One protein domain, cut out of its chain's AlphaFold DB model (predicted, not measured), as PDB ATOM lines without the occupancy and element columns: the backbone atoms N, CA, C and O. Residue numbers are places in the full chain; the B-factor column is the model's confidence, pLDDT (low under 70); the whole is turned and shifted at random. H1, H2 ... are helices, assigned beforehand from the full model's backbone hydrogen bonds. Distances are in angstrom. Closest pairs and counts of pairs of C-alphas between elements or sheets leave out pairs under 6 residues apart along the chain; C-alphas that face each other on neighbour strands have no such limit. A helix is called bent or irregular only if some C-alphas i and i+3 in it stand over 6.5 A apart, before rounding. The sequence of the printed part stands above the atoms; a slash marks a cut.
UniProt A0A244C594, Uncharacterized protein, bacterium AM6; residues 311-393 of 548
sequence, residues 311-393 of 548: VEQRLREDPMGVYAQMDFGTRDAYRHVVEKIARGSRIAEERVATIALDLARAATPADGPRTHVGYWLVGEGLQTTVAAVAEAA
ATOM      1  N   VAL A 311    -134.687 -59.446 -62.806       96.44
ATOM      2  CA  VAL A 311    -134.764 -58.066 -62.297       96.44
ATOM      3  C   VAL A 311    -133.404 -57.598 -61.782       96.44
ATOM      4  O   VAL A 311    -132.988 -56.493 -62.114       96.44
ATOM      5  N   GLU A 312    -132.708 -58.432 -61.009       96.06
ATOM      6  CA  GLU A 312    -131.366 -58.124 -60.498       96.06
ATOM      7  C   GLU A 312    -130.383 -57.909 -61.650       96.06
ATOM      8  O   GLU A 312    -129.673 -56.906 -61.674       96.06
ATOM      9  N   GLN A 313    -130.396 -58.806 -62.642       95.06
ATOM     10  CA  GLN A 313    -129.546 -58.698 -63.829       95.06
ATOM     11  C   GLN A 313    -129.764 -57.365 -64.558       95.06
ATOM     12  O   GLN A 313    -128.792 -56.695 -64.893       95.06
ATOM     13  N   ARG A 314    -131.021 -56.920 -64.720       95.81
ATOM     14  CA  ARG A 314    -131.335 -55.610 -65.323       95.81
ATOM     15  C   ARG A 314    -130.864 -54.437 -64.476       95.81
ATOM     16  O   ARG A 314    -130.297 -53.494 -65.014       95.81
ATOM     17  N   LEU A 315    -131.102 -54.462 -63.167       96.44
ATOM     18  CA  LEU A 315    -130.712 -53.354 -62.291       96.44
ATOM     19  C   LEU A 315    -129.187 -53.229 -62.158       96.44
ATOM     20  O   LEU A 315    -128.687 -52.122 -61.981       96.44
ATOM     21  N   ARG A 316    -128.435 -54.326 -62.319       96.06
ATOM     22  CA  ARG A 316    -126.964 -54.319 -62.390       96.06
ATOM     23  C   ARG A 316    -126.401 -53.641 -63.636       96.06
ATOM     24  O   ARG A 316    -125.250 -53.221 -63.603       96.06
ATOM     25  N   GLU A 317    -127.196 -53.463 -64.690       96.12
ATOM     26  CA  GLU A 317    -126.818 -52.674 -65.872       96.12
ATOM     27  C   GLU A 317    -126.884 -51.144 -65.625       96.12
ATOM     28  O   GLU A 317    -126.848 -50.363 -66.580       96.12
ATOM     29  N   ASP A 318    -127.006 -50.719 -64.360       95.38
ATOM     30  CA  ASP A 318    -126.996 -49.328 -63.899       95.38
ATOM     31  C   ASP A 318    -125.855 -48.512 -64.540       95.38
ATOM     32  O   ASP A 318    -124.688 -48.863 -64.351       95.38
ATOM     33  N   PRO A 319    -126.147 -47.396 -65.241       93.62
ATOM     34  CA  PRO A 319    -125.127 -46.593 -65.920       93.62
ATOM     35  C   PRO A 319    -124.033 -46.052 -64.993       93.62
ATOM     36  O   PRO A 319    -122.890 -45.902 -65.419       93.62
ATOM     37  N   MET A 320    -124.366 -45.770 -63.729       91.44
ATOM     38  CA  MET A 320    -123.387 -45.332 -62.728       91.44
ATOM     39  C   MET A 320    -122.571 -46.483 -62.121       91.44
ATOM     40  O   MET A 320    -121.589 -46.225 -61.429       91.44
ATOM     41  N   GLY A 321    -122.975 -47.741 -62.320       91.62
ATOM     42  CA  GLY A 321    -122.339 -48.912 -61.712       91.62
ATOM     43  C   GLY A 321    -122.426 -48.962 -60.181       91.62
ATOM     44  O   GLY A 321    -121.739 -49.774 -59.560       91.62
ATOM     45  N   VAL A 322    -123.246 -48.107 -59.556       92.75
ATOM     46  CA  VAL A 322    -123.365 -48.009 -58.091       92.75
ATOM     47  C   VAL A 322    -124.293 -49.093 -57.564       92.75
ATOM     48  O   VAL A 322    -124.030 -49.640 -56.498       92.75
ATOM     49  N   TYR A 323    -125.339 -49.459 -58.317       95.31
ATOM     50  CA  TYR A 323    -126.287 -50.493 -57.884       95.31
ATOM     51  C   TYR A 323    -125.591 -51.802 -57.488       95.31
ATOM     52  O   TYR A 323    -125.884 -52.356 -56.436       95.31
ATOM     53  N   ALA A 324    -124.627 -52.271 -58.286       94.38
ATOM     54  CA  ALA A 324    -123.899 -53.513 -58.019       94.38
ATOM     55  C   ALA A 324    -123.006 -53.455 -56.762       94.38
ATOM     56  O   ALA A 324    -122.651 -54.502 -56.231       94.38
ATOM     57  N   GLN A 325    -122.660 -52.251 -56.297       93.69
ATOM     58  CA  GLN A 325    -121.855 -52.004 -55.097       93.69
ATOM     59  C   GLN A 325    -122.724 -51.808 -53.846       93.69
ATOM     60  O   GLN A 325    -122.196 -51.546 -52.772       93.69
ATOM     61  N   MET A 326    -124.053 -51.860 -53.969       94.88
ATOM     62  CA  MET A 326    -124.968 -51.689 -52.842       94.88
ATOM     63  C   MET A 326    -125.077 -52.954 -51.997       94.88
ATOM     64  O   MET A 326    -125.041 -54.074 -52.517       94.88
ATOM     65  N   ASP A 327    -125.304 -52.773 -50.695       94.56
ATOM     66  CA  ASP A 327    -125.550 -53.896 -49.796       94.56
ATOM     67  C   ASP A 327    -126.823 -54.653 -50.202       94.56
ATOM     68  O   ASP A 327    -127.746 -54.098 -50.816       94.56
ATOM     69  N   PHE A 328    -126.889 -55.932 -49.830       92.75
ATOM     70  CA  PHE A 328    -128.032 -56.788 -50.145       92.75
ATOM     71  C   PHE A 328    -129.372 -56.149 -49.747       92.75
ATOM     72  O   PHE A 328    -130.326 -56.197 -50.521       92.75
ATOM     73  N   GLY A 329    -129.455 -55.522 -48.566       92.50
ATOM     74  CA  GLY A 329    -130.689 -54.915 -48.068       92.50
ATOM     75  C   GLY A 329    -131.165 -53.748 -48.934       92.50
ATOM     76  O   GLY A 329    -132.361 -53.627 -49.205       92.50
ATOM     77  N   THR A 330    -130.244 -52.918 -49.426       94.12
ATOM     78  CA  THR A 330    -130.573 -51.825 -50.351       94.12
ATOM     79  C   THR A 330    -131.017 -52.351 -51.713       94.12
ATOM     80  O   THR A 330    -132.051 -51.914 -52.231       94.12
ATOM     81  N   ARG A 331    -130.291 -53.323 -52.282       95.44
ATOM     82  CA  ARG A 331    -130.676 -53.935 -53.563       95.44
ATOM     83  C   ARG A 331    -132.038 -54.617 -53.466       95.44
ATOM     84  O   ARG A 331    -132.879 -54.447 -54.352       95.44
ATOM     85  N   ASP A 332    -132.307 -55.284 -52.347       93.69
ATOM     86  CA  ASP A 332    -133.589 -55.923 -52.066       93.69
ATOM     87  C   ASP A 332    -134.739 -54.922 -51.919       93.69
ATOM     88  O   ASP A 332    -135.831 -55.153 -52.447       93.69
ATOM     89  N   ALA A 333    -134.495 -53.767 -51.297       91.75
ATOM     90  CA  ALA A 333    -135.480 -52.690 -51.229       91.75
ATOM     91  C   ALA A 333    -135.869 -52.179 -52.628       91.75
ATOM     92  O   ALA A 333    -137.045 -51.903 -52.883       91.75
ATOM     93  N   TYR A 334    -134.913 -52.095 -53.559       94.31
ATOM     94  CA  TYR A 334    -135.180 -51.669 -54.939       94.31
ATOM     95  C   TYR A 334    -136.011 -52.725 -55.677       94.31
ATOM     96  O   TYR A 334    -137.009 -52.389 -56.323       94.31
ATOM     97  N   ARG A 335    -135.667 -54.010 -55.513       95.25
ATOM     98  CA  ARG A 335    -136.433 -55.145 -56.055       95.25
ATOM     99  C   ARG A 335    -137.873 -55.178 -55.522       95.25
ATOM    100  O   ARG A 335    -138.808 -55.343 -56.303       95.25
ATOM    101  N   HIS A 336    -138.081 -54.896 -54.236       92.31
ATOM    102  CA  HIS A 336    -139.418 -54.774 -53.640       92.31
ATOM    103  C   HIS A 336    -140.244 -53.624 -54.236       92.31
ATOM    104  O   HIS A 336    -141.465 -53.741 -54.397       92.31
ATOM    105  N   VAL A 337    -139.613 -52.494 -54.575       92.50
ATOM    106  CA  VAL A 337    -140.309 -51.407 -55.279       92.50
ATOM    107  C   VAL A 337    -140.749 -51.862 -56.669       92.50
ATOM    108  O   VAL A 337    -141.907 -51.639 -57.037       92.50
ATOM    109  N   VAL A 338    -139.868 -52.539 -57.411       95.00
ATOM    110  CA  VAL A 338    -140.184 -53.110 -58.728       95.00
ATOM    111  C   VAL A 338    -141.377 -54.066 -58.638       95.00
ATOM    112  O   VAL A 338    -142.359 -53.880 -59.361       95.00
ATOM    113  N   GLU A 339    -141.357 -55.017 -57.699       91.94
ATOM    114  CA  GLU A 339    -142.459 -55.956 -57.445       91.94
ATOM    115  C   GLU A 339    -143.781 -55.223 -57.162       91.94
ATOM    116  O   GLU A 339    -144.837 -55.545 -57.717       91.94
ATOM    117  N   LYS A 340    -143.744 -54.183 -56.322       89.69
ATOM    118  CA  LYS A 340    -144.931 -53.405 -55.949       89.69
ATOM    119  C   LYS A 340    -145.537 -52.659 -57.138       89.69
ATOM    120  O   LYS A 340    -146.765 -52.628 -57.273       89.69
ATOM    121  N   ILE A 341    -144.701 -52.060 -57.986       89.81
ATOM    122  CA  ILE A 341    -145.136 -51.364 -59.205       89.81
ATOM    123  C   ILE A 341    -145.704 -52.372 -60.213       89.81
ATOM    124  O   ILE A 341    -146.796 -52.158 -60.750       89.81
ATOM    125  N   ALA A 342    -145.015 -53.496 -60.424       89.38
ATOM    126  CA  ALA A 342    -145.435 -54.574 -61.318       89.38
ATOM    127  C   ALA A 342    -146.801 -55.147 -60.909       89.38
ATOM    128  O   ALA A 342    -147.733 -55.210 -61.716       89.38
ATOM    129  N   ARG A 343    -146.983 -55.455 -59.618       84.81
ATOM    130  CA  ARG A 343    -148.248 -55.962 -59.064       84.81
ATOM    131  C   ARG A 343    -149.407 -54.978 -59.234       84.81
ATOM    132  O   ARG A 343    -150.519 -55.399 -59.555       84.81
ATOM    133  N   GLY A 344    -149.166 -53.682 -59.024       82.06
ATOM    134  CA  GLY A 344    -150.185 -52.637 -59.173       82.06
ATOM    135  C   GLY A 344    -150.624 -52.406 -60.624       82.06
ATOM    136  O   GLY A 344    -151.795 -52.127 -60.873       82.06
ATOM    137  N   SER A 345    -149.702 -52.565 -61.576       81.69
ATOM    138  CA  SER A 345    -149.923 -52.337 -63.013       81.69
ATOM    139  C   SER A 345    -150.241 -53.607 -63.814       81.69
ATOM    140  O   SER A 345    -150.667 -53.514 -64.965       81.69
ATOM    141  N   ARG A 346    -150.082 -54.794 -63.208       82.69
ATOM    142  CA  ARG A 346    -150.173 -56.118 -63.859       82.69
ATOM    143  C   ARG A 346    -149.225 -56.273 -65.058       82.69
ATOM    144  O   ARG A 346    -149.551 -56.972 -66.015       82.69
ATOM    145  N   ILE A 347    -148.065 -55.625 -64.995       87.25
ATOM    146  CA  ILE A 347    -146.945 -55.806 -65.926       87.25
ATOM    147  C   ILE A 347    -145.911 -56.749 -65.286       87.25
ATOM    148  O   ILE A 347    -145.853 -56.867 -64.065       87.25
ATOM    149  N   ALA A 348    -145.103 -57.431 -66.103       89.88
ATOM    150  CA  ALA A 348    -143.979 -58.241 -65.635       89.88
ATOM    151  C   ALA A 348    -142.910 -57.394 -64.916       89.88
ATOM    152  O   ALA A 348    -142.582 -56.290 -65.349       89.88
ATOM    153  N   GLU A 349    -142.320 -57.934 -63.853       94.31
ATOM    154  CA  GLU A 349    -141.308 -57.243 -63.037       94.31
ATOM    155  C   GLU A 349    -140.079 -56.816 -63.854       94.31
ATOM    156  O   GLU A 349    -139.631 -55.677 -63.732       94.31
ATOM    157  N   GLU A 350    -139.610 -57.669 -64.774       94.69
ATOM    158  CA  GLU A 350    -138.520 -57.341 -65.707       94.69
ATOM    159  C   GLU A 350    -138.808 -56.055 -66.492       94.69
ATOM    160  O   GLU A 350    -137.927 -55.214 -66.675       94.69
ATOM    161  N   ARG A 351    -140.053 -55.860 -66.942       94.38
ATOM    162  CA  ARG A 351    -140.413 -54.693 -67.752       94.38
ATOM    163  C   ARG A 351    -140.376 -53.405 -66.934       94.38
ATOM    164  O   ARG A 351    -139.990 -52.373 -67.470       94.38
ATOM    165  N   VAL A 352    -140.743 -53.459 -65.655       95.00
ATOM    166  CA  VAL A 352    -140.623 -52.311 -64.742       95.00
ATOM    167  C   VAL A 352    -139.150 -51.968 -64.507       95.00
ATOM    168  O   VAL A 352    -138.786 -50.798 -64.599       95.00
ATOM    169  N   ALA A 353    -138.305 -52.976 -64.270       96.75
ATOM    170  CA  ALA A 353    -136.861 -52.782 -64.128       96.75
ATOM    171  C   ALA A 353    -136.240 -52.177 -65.398       96.75
ATOM    172  O   ALA A 353    -135.466 -51.230 -65.316       96.75
ATOM    173  N   THR A 354    -136.662 -52.661 -66.570       96.75
ATOM    174  CA  THR A 354    -136.228 -52.139 -67.875       96.75
ATOM    175  C   THR A 354    -136.618 -50.672 -68.049       96.75
ATOM    176  O   THR A 354    -135.782 -49.870 -68.434       96.75
ATOM    177  N   ILE A 355    -137.851 -50.283 -67.702       95.69
ATOM    178  CA  ILE A 355    -138.291 -48.879 -67.793       95.69
ATOM    179  C   ILE A 355    -137.453 -47.975 -66.878       95.69
ATOM    180  O   ILE A 355    -137.045 -46.896 -67.299       95.69
ATOM    181  N   ALA A 356    -137.176 -48.400 -65.642       96.25
ATOM    182  CA  ALA A 356    -136.329 -47.629 -64.729       96.25
ATOM    183  C   ALA A 356    -134.890 -47.483 -65.260       96.25
ATOM    184  O   ALA A 356    -134.298 -46.410 -65.156       96.25
ATOM    185  N   LEU A 357    -134.353 -48.545 -65.864       96.75
ATOM    186  CA  LEU A 357    -133.038 -48.547 -66.498       96.75
ATOM    187  C   LEU A 357    -132.987 -47.650 -67.742       96.75
ATOM    188  O   LEU A 357    -132.037 -46.889 -67.902       96.75
ATOM    189  N   ASP A 358    -134.005 -47.696 -68.599       96.50
ATOM    190  CA  ASP A 358    -134.096 -46.858 -69.799       96.50
ATOM    191  C   ASP A 358    -134.162 -45.368 -69.428       96.50
ATOM    192  O   ASP A 358    -133.498 -44.543 -70.056       96.50
ATOM    193  N   LEU A 359    -134.897 -45.018 -68.365       95.06
ATOM    194  CA  LEU A 359    -134.928 -43.655 -67.823       95.06
ATOM    195  C   LEU A 359    -133.558 -43.218 -67.282       95.06
ATOM    196  O   LEU A 359    -133.147 -42.082 -67.516       95.06
ATOM    197  N   ALA A 360    -132.832 -44.116 -66.608       95.31
ATOM    198  CA  ALA A 360    -131.473 -43.849 -66.137       95.31
ATOM    199  C   ALA A 360    -130.483 -43.656 -67.299       95.31
ATOM    200  O   ALA A 360    -129.654 -42.753 -67.258       95.31
ATOM    201  N   ARG A 361    -130.606 -44.458 -68.364       95.25
ATOM    202  CA  ARG A 361    -129.782 -44.362 -69.583       95.25
ATOM    203  C   ARG A 361    -130.074 -43.121 -70.418       95.25
ATOM    204  O   ARG A 361    -129.187 -42.644 -71.118       95.25
ATOM    205  N   ALA A 362    -131.305 -42.619 -70.374       93.50
ATOM    206  CA  ALA A 362    -131.687 -41.397 -71.071       93.50
ATOM    207  C   ALA A 362    -131.110 -40.130 -70.413       93.50
ATOM    208  O   ALA A 362    -131.038 -39.089 -71.065       93.50
ATOM    209  N   ALA A 363    -130.709 -40.203 -69.139       91.00
ATOM    210  CA  ALA A 363    -130.047 -39.108 -68.447       91.00
ATOM    211  C   ALA A 363    -128.574 -38.996 -68.873       91.00
ATOM    212  O   ALA A 363    -127.885 -39.989 -69.103       91.00
ATOM    213  N   THR A 364    -128.075 -37.769 -68.956       87.00
ATOM    214  CA  THR A 364    -126.665 -37.499 -69.245       87.00
ATOM    215  C   THR A 364    -125.837 -37.521 -67.957       87.00
ATOM    216  O   THR A 364    -126.374 -37.238 -66.888       87.00
ATOM    217  N   PRO A 365    -124.513 -37.766 -68.009       80.56
ATOM    218  CA  PRO A 365    -123.653 -37.692 -66.820       80.56
ATOM    219  C   PRO A 365    -123.741 -36.356 -66.059       80.56
ATOM    220  O   PRO A 365    -123.538 -36.319 -64.847       80.56
ATOM    221  N   ALA A 366    -124.088 -35.264 -66.749       81.75
ATOM    222  CA  ALA A 366    -124.302 -33.948 -66.145       81.75
ATOM    223  C   ALA A 366    -125.574 -33.874 -65.278       81.75
ATOM    224  O   ALA A 366    -125.657 -33.039 -64.380       81.75
ATOM    225  N   ASP A 367    -126.540 -34.770 -65.498       81.06
ATOM    226  CA  ASP A 367    -127.776 -34.874 -64.716       81.06
ATOM    227  C   ASP A 367    -127.569 -35.564 -63.350       81.06
ATOM    228  O   ASP A 367    -128.530 -35.767 -62.597       81.06
ATOM    229  N   GLY A 368    -126.321 -35.934 -63.027       88.69
ATOM    230  CA  GLY A 368    -125.893 -36.461 -61.736       88.69
ATOM    231  C   GLY A 368    -126.724 -37.672 -61.298       88.69
ATOM    232  O   GLY A 368    -126.706 -38.696 -61.985       88.69
ATOM    233  N   PRO A 369    -127.493 -37.583 -60.192       87.38
ATOM    234  CA  PRO A 369    -128.218 -38.721 -59.622       87.38
ATOM    235  C   PRO A 369    -129.266 -39.334 -60.562       87.38
ATOM    236  O   PRO A 369    -129.653 -40.480 -60.359       87.38
ATOM    237  N   ARG A 370    -129.716 -38.619 -61.604       92.56
ATOM    238  CA  ARG A 370    -130.680 -39.151 -62.586       92.56
ATOM    239  C   ARG A 370    -130.116 -40.285 -63.440       92.56
ATOM    240  O   ARG A 370    -130.896 -41.032 -64.020       92.56
ATOM    241  N   THR A 371    -128.793 -40.427 -63.504       93.31
ATOM    242  CA  THR A 371    -128.129 -41.530 -64.216       93.31
ATOM    243  C   THR A 371    -128.125 -42.843 -63.434       93.31
ATOM    244  O   THR A 371    -127.753 -43.875 -63.985       93.31
ATOM    245  N   HIS A 372    -128.577 -42.831 -62.175       95.19
ATOM    246  CA  HIS A 372    -128.686 -44.021 -61.339       95.19
ATOM    247  C   HIS A 372    -130.118 -44.570 -61.296       95.19
ATOM    248  O   HIS A 372    -131.083 -43.829 -61.078       95.19
ATOM    249  N   VAL A 373    -130.271 -45.894 -61.391       95.81
ATOM    250  CA  VAL A 373    -131.580 -46.579 -61.300       95.81
ATOM    251  C   VAL A 373    -132.341 -46.271 -60.002       95.81
ATOM    252  O   VAL A 373    -133.571 -46.183 -59.999       95.81
ATOM    253  N   GLY A 374    -131.635 -46.035 -58.893       93.19
ATOM    254  CA  GLY A 374    -132.238 -45.708 -57.599       93.19
ATOM    255  C   GLY A 374    -132.995 -44.386 -57.563       93.19
ATOM    256  O   GLY A 374    -133.992 -44.281 -56.844       93.19
ATOM    257  N   TYR A 375    -132.613 -43.403 -58.383       93.69
ATOM    258  CA  TYR A 375    -133.365 -42.150 -58.504       93.69
ATOM    259  C   TYR A 375    -134.783 -42.395 -59.036       93.69
ATOM    260  O   TYR A 375    -135.743 -41.777 -58.571       93.69
ATOM    261  N   TRP A 376    -134.919 -43.344 -59.962       94.50
ATOM    262  CA  TRP A 376    -136.169 -43.702 -60.630       94.50
ATOM    263  C   TRP A 376    -137.011 -44.725 -59.861       94.50
ATOM    264  O   TRP A 376    -138.202 -44.858 -60.137       94.50
ATOM    265  N   LEU A 377    -136.431 -45.437 -58.891       92.56
ATOM    266  CA  LEU A 377    -137.147 -46.419 -58.067       92.56
ATOM    267  C   LEU A 377    -137.467 -45.900 -56.661       92.56
ATOM    268  O   LEU A 377    -138.578 -46.076 -56.171       92.56
ATOM    269  N   VAL A 378    -136.520 -45.257 -55.989       89.88
ATOM    270  CA  VAL A 378    -136.672 -44.861 -54.575       89.88
ATOM    271  C   VAL A 378    -136.613 -43.343 -54.393       89.88
ATOM    272  O   VAL A 378    -137.157 -42.820 -53.419       89.88
ATOM    273  N   GLY A 379    -135.994 -42.634 -55.336       87.31
ATOM    274  CA  GLY A 379    -135.846 -41.182 -55.321       87.31
ATOM    275  C   GLY A 379    -137.035 -40.404 -55.892       87.31
ATOM    276  O   GLY A 379    -138.173 -40.872 -55.972       87.31
ATOM    277  N   GLU A 380    -136.751 -39.167 -56.293       87.88
ATOM    278  CA  GLU A 380    -137.746 -38.217 -56.805       87.88
ATOM    279  C   GLU A 380    -138.336 -38.631 -58.165       87.88
ATOM    280  O   GLU A 380    -139.475 -38.280 -58.474       87.88
ATOM    281  N   GLY A 381    -137.601 -39.426 -58.953       89.00
ATOM    282  CA  GLY A 381    -138.017 -39.912 -60.271       89.00
ATOM    283  C   GLY A 381    -139.096 -41.000 -60.243       89.00
ATOM    284  O   GLY A 381    -139.646 -41.338 -61.291       89.00
ATOM    285  N   LEU A 382    -139.454 -41.528 -59.066       90.00
ATOM    286  CA  LEU A 382    -140.410 -42.634 -58.921       90.00
ATOM    287  C   LEU A 382    -141.761 -42.373 -59.600       90.00
ATOM    288  O   LEU A 382    -142.326 -43.269 -60.227       90.00
ATOM    289  N   GLN A 383    -142.301 -41.156 -59.497       88.44
ATOM    290  CA  GLN A 383    -143.600 -40.845 -60.107       88.44
ATOM    291  C   GLN A 383    -143.546 -40.909 -61.638       88.44
ATOM    292  O   GLN A 383    -144.496 -41.380 -62.261       88.44
ATOM    293  N   THR A 384    -142.421 -40.518 -62.238       90.88
ATOM    294  CA  THR A 384    -142.189 -40.635 -63.683       90.88
ATOM    295  C   THR A 384    -142.123 -42.096 -64.109       90.88
ATOM    296  O   THR A 384    -142.770 -42.477 -65.080       90.88
ATOM    297  N   THR A 385    -141.433 -42.946 -63.343       91.56
ATOM    298  CA  THR A 385    -141.389 -44.397 -63.591       91.56
ATOM    299  C   THR A 385    -142.781 -45.016 -63.521       91.56
ATOM    300  O   THR A 385    -143.173 -45.778 -64.402       91.56
ATOM    301  N   VAL A 386    -143.576 -44.659 -62.506       89.50
ATOM    302  CA  VAL A 386    -144.961 -45.138 -62.369       89.50
ATOM    303  C   VAL A 386    -145.829 -44.672 -63.540       89.50
ATOM    304  O   VAL A 386    -146.629 -45.461 -64.046       89.50
ATOM    305  N   ALA A 387    -145.664 -43.429 -63.999       87.69
ATOM    306  CA  ALA A 387    -146.371 -42.910 -65.166       87.69
ATOM    307  C   ALA A 387    -145.990 -43.672 -66.447       87.69
ATOM    308  O   ALA A 387    -146.882 -44.157 -67.143       87.69
ATOM    309  N   ALA A 388    -144.696 -43.883 -66.698       90.44
ATOM    310  CA  ALA A 388    -144.202 -44.642 -67.848       90.44
ATOM    311  C   ALA A 388    -144.698 -46.104 -67.840       90.44
ATOM    312  O   ALA A 388    -145.117 -46.643 -68.866       90.44
ATOM    313  N   VAL A 389    -144.743 -46.745 -66.667       89.81
ATOM    314  CA  VAL A 389    -145.333 -48.085 -66.511       89.81
ATOM    315  C   VAL A 389    -146.845 -48.064 -66.779       89.81
ATOM    316  O   VAL A 389    -147.372 -48.969 -67.427       89.81
ATOM    317  N   ALA A 390    -147.564 -47.039 -66.317       84.75
ATOM    318  CA  ALA A 390    -149.002 -46.901 -66.559       84.75
ATOM    319  C   ALA A 390    -149.336 -46.642 -68.040       84.75
ATOM    320  O   ALA A 390    -150.386 -47.085 -68.515       84.75
ATOM    321  N   GLU A 391    -148.459 -45.957 -68.773       85.25
ATOM    322  CA  GLU A 391    -148.546 -45.810 -70.229       85.25
ATOM    323  C   GLU A 391    -148.319 -47.141 -70.948       85.25
ATOM    324  O   GLU A 391    -149.052 -47.462 -71.883       85.25
ATOM    325  N   ALA A 392    -147.390 -47.967 -70.459       82.06
ATOM    326  CA  ALA A 392    -147.166 -49.313 -70.981       82.06
ATOM    327  C   ALA A 392    -148.330 -50.292 -70.688       82.06
ATOM    328  O   ALA A 392    -148.513 -51.256 -71.433       82.06
ATOM    329  N   ALA A 393    -149.150 -50.055 -69.648       77.25
ATOM    330  CA  ALA A 393    -150.356 -50.843 -69.325       77.25
ATOM    331  C   ALA A 393    -151.634 -49.989 -69.189       77.25
ATOM    332  O   ALA A 393    -152.221 -49.877 -68.103       77.25
TER     333      ALA A 393
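Overview. This is residues 311 to 393 of the 548 residues of an uncharacterized protein of bacterium AM6 (UniProt A0A244C594). The longest helix, H2, lies across the starting end of H3, nearly at a right angle, and the short helix H5 sits in the angle between them. H1 runs side by side with H3 on one flank, H6 crosses H3 on another, and H4 folds back at the far end of H3, the helix that touches each of the five others. The printed part has 83 residues with six named helices, H1 to H6 in chain order, and no named strand; the class is all helix. It is compact, with a radius of gyration of the C-alphas of 11.5 A and a rounded outline of 31 by 27 by 19 A.

Along the chain. H2, residues 328 to 345, spans 25.8 A, from C-alpha 328 at (-128.032, -56.788, -50.145) to C-alpha 345 at (-149.923, -52.337, -63.013). H3, residues 349 to 362, spans 20.2 A, and H6, residues 382 to 392, spans 15.4 A, ending with C-alpha 392 at (-147.166, -49.313, -70.981). The shorter helices are H1, residues 311 to 316, 8.7 A; H4, residues 365 to 371, 6.4 A; and H5, residues 373 to 377, 6.4 A. H4 is irregular: C-alphas 366 and 369 are 9.0 A apart.

Arrangement. H3 is the hub. H2 touches it with residues 338 to 342 alone, at 73 degrees, only just about perpendicular; their closest C-alphas, Ala 342 and Glu 349, are 5.2 A apart. H1 touches H3 at a shallow tilt of 22 degrees, the same way, closest at the C-alphas of Val 311 and Glu 350, 5.1 A. H6 touches H3 at a steep tilt of 64 degrees, opposite ways, with C-alphas Ala 356 and Thr 385 closest at 6.1 A. H3 and H4 form a helical hairpin at a shallow tilt of 23 degrees; H3 touches H4 with residues 359 to 362 alone, and the closest C-alphas, Ala 360 and Thr 371, are 4.5 A apart. H5 touches H3, closest at the C-alphas of Ala 360 and Val 373, 5.6 A. H2 and H6 only just touch, with 3 pairs of C-alphas within 8 A. H1 and H6 are apart. Every O i to N i+4 pair is within hydrogen-bond range in H1, H2, H3, H5 and H6; in H4 0 of 3 are, beside 3 of 4 O i to N i+3 pairs.

Size, cuts and confidence. The two C-alphas farthest apart, Arg 346 and Ala 366, are 34.1 A apart. The printed part has no cut. The link from H1 to H2, 11 residues, is long; the other four are tight. Mean pLDDT of the printed part is 91.5, and no printed residue is under 70.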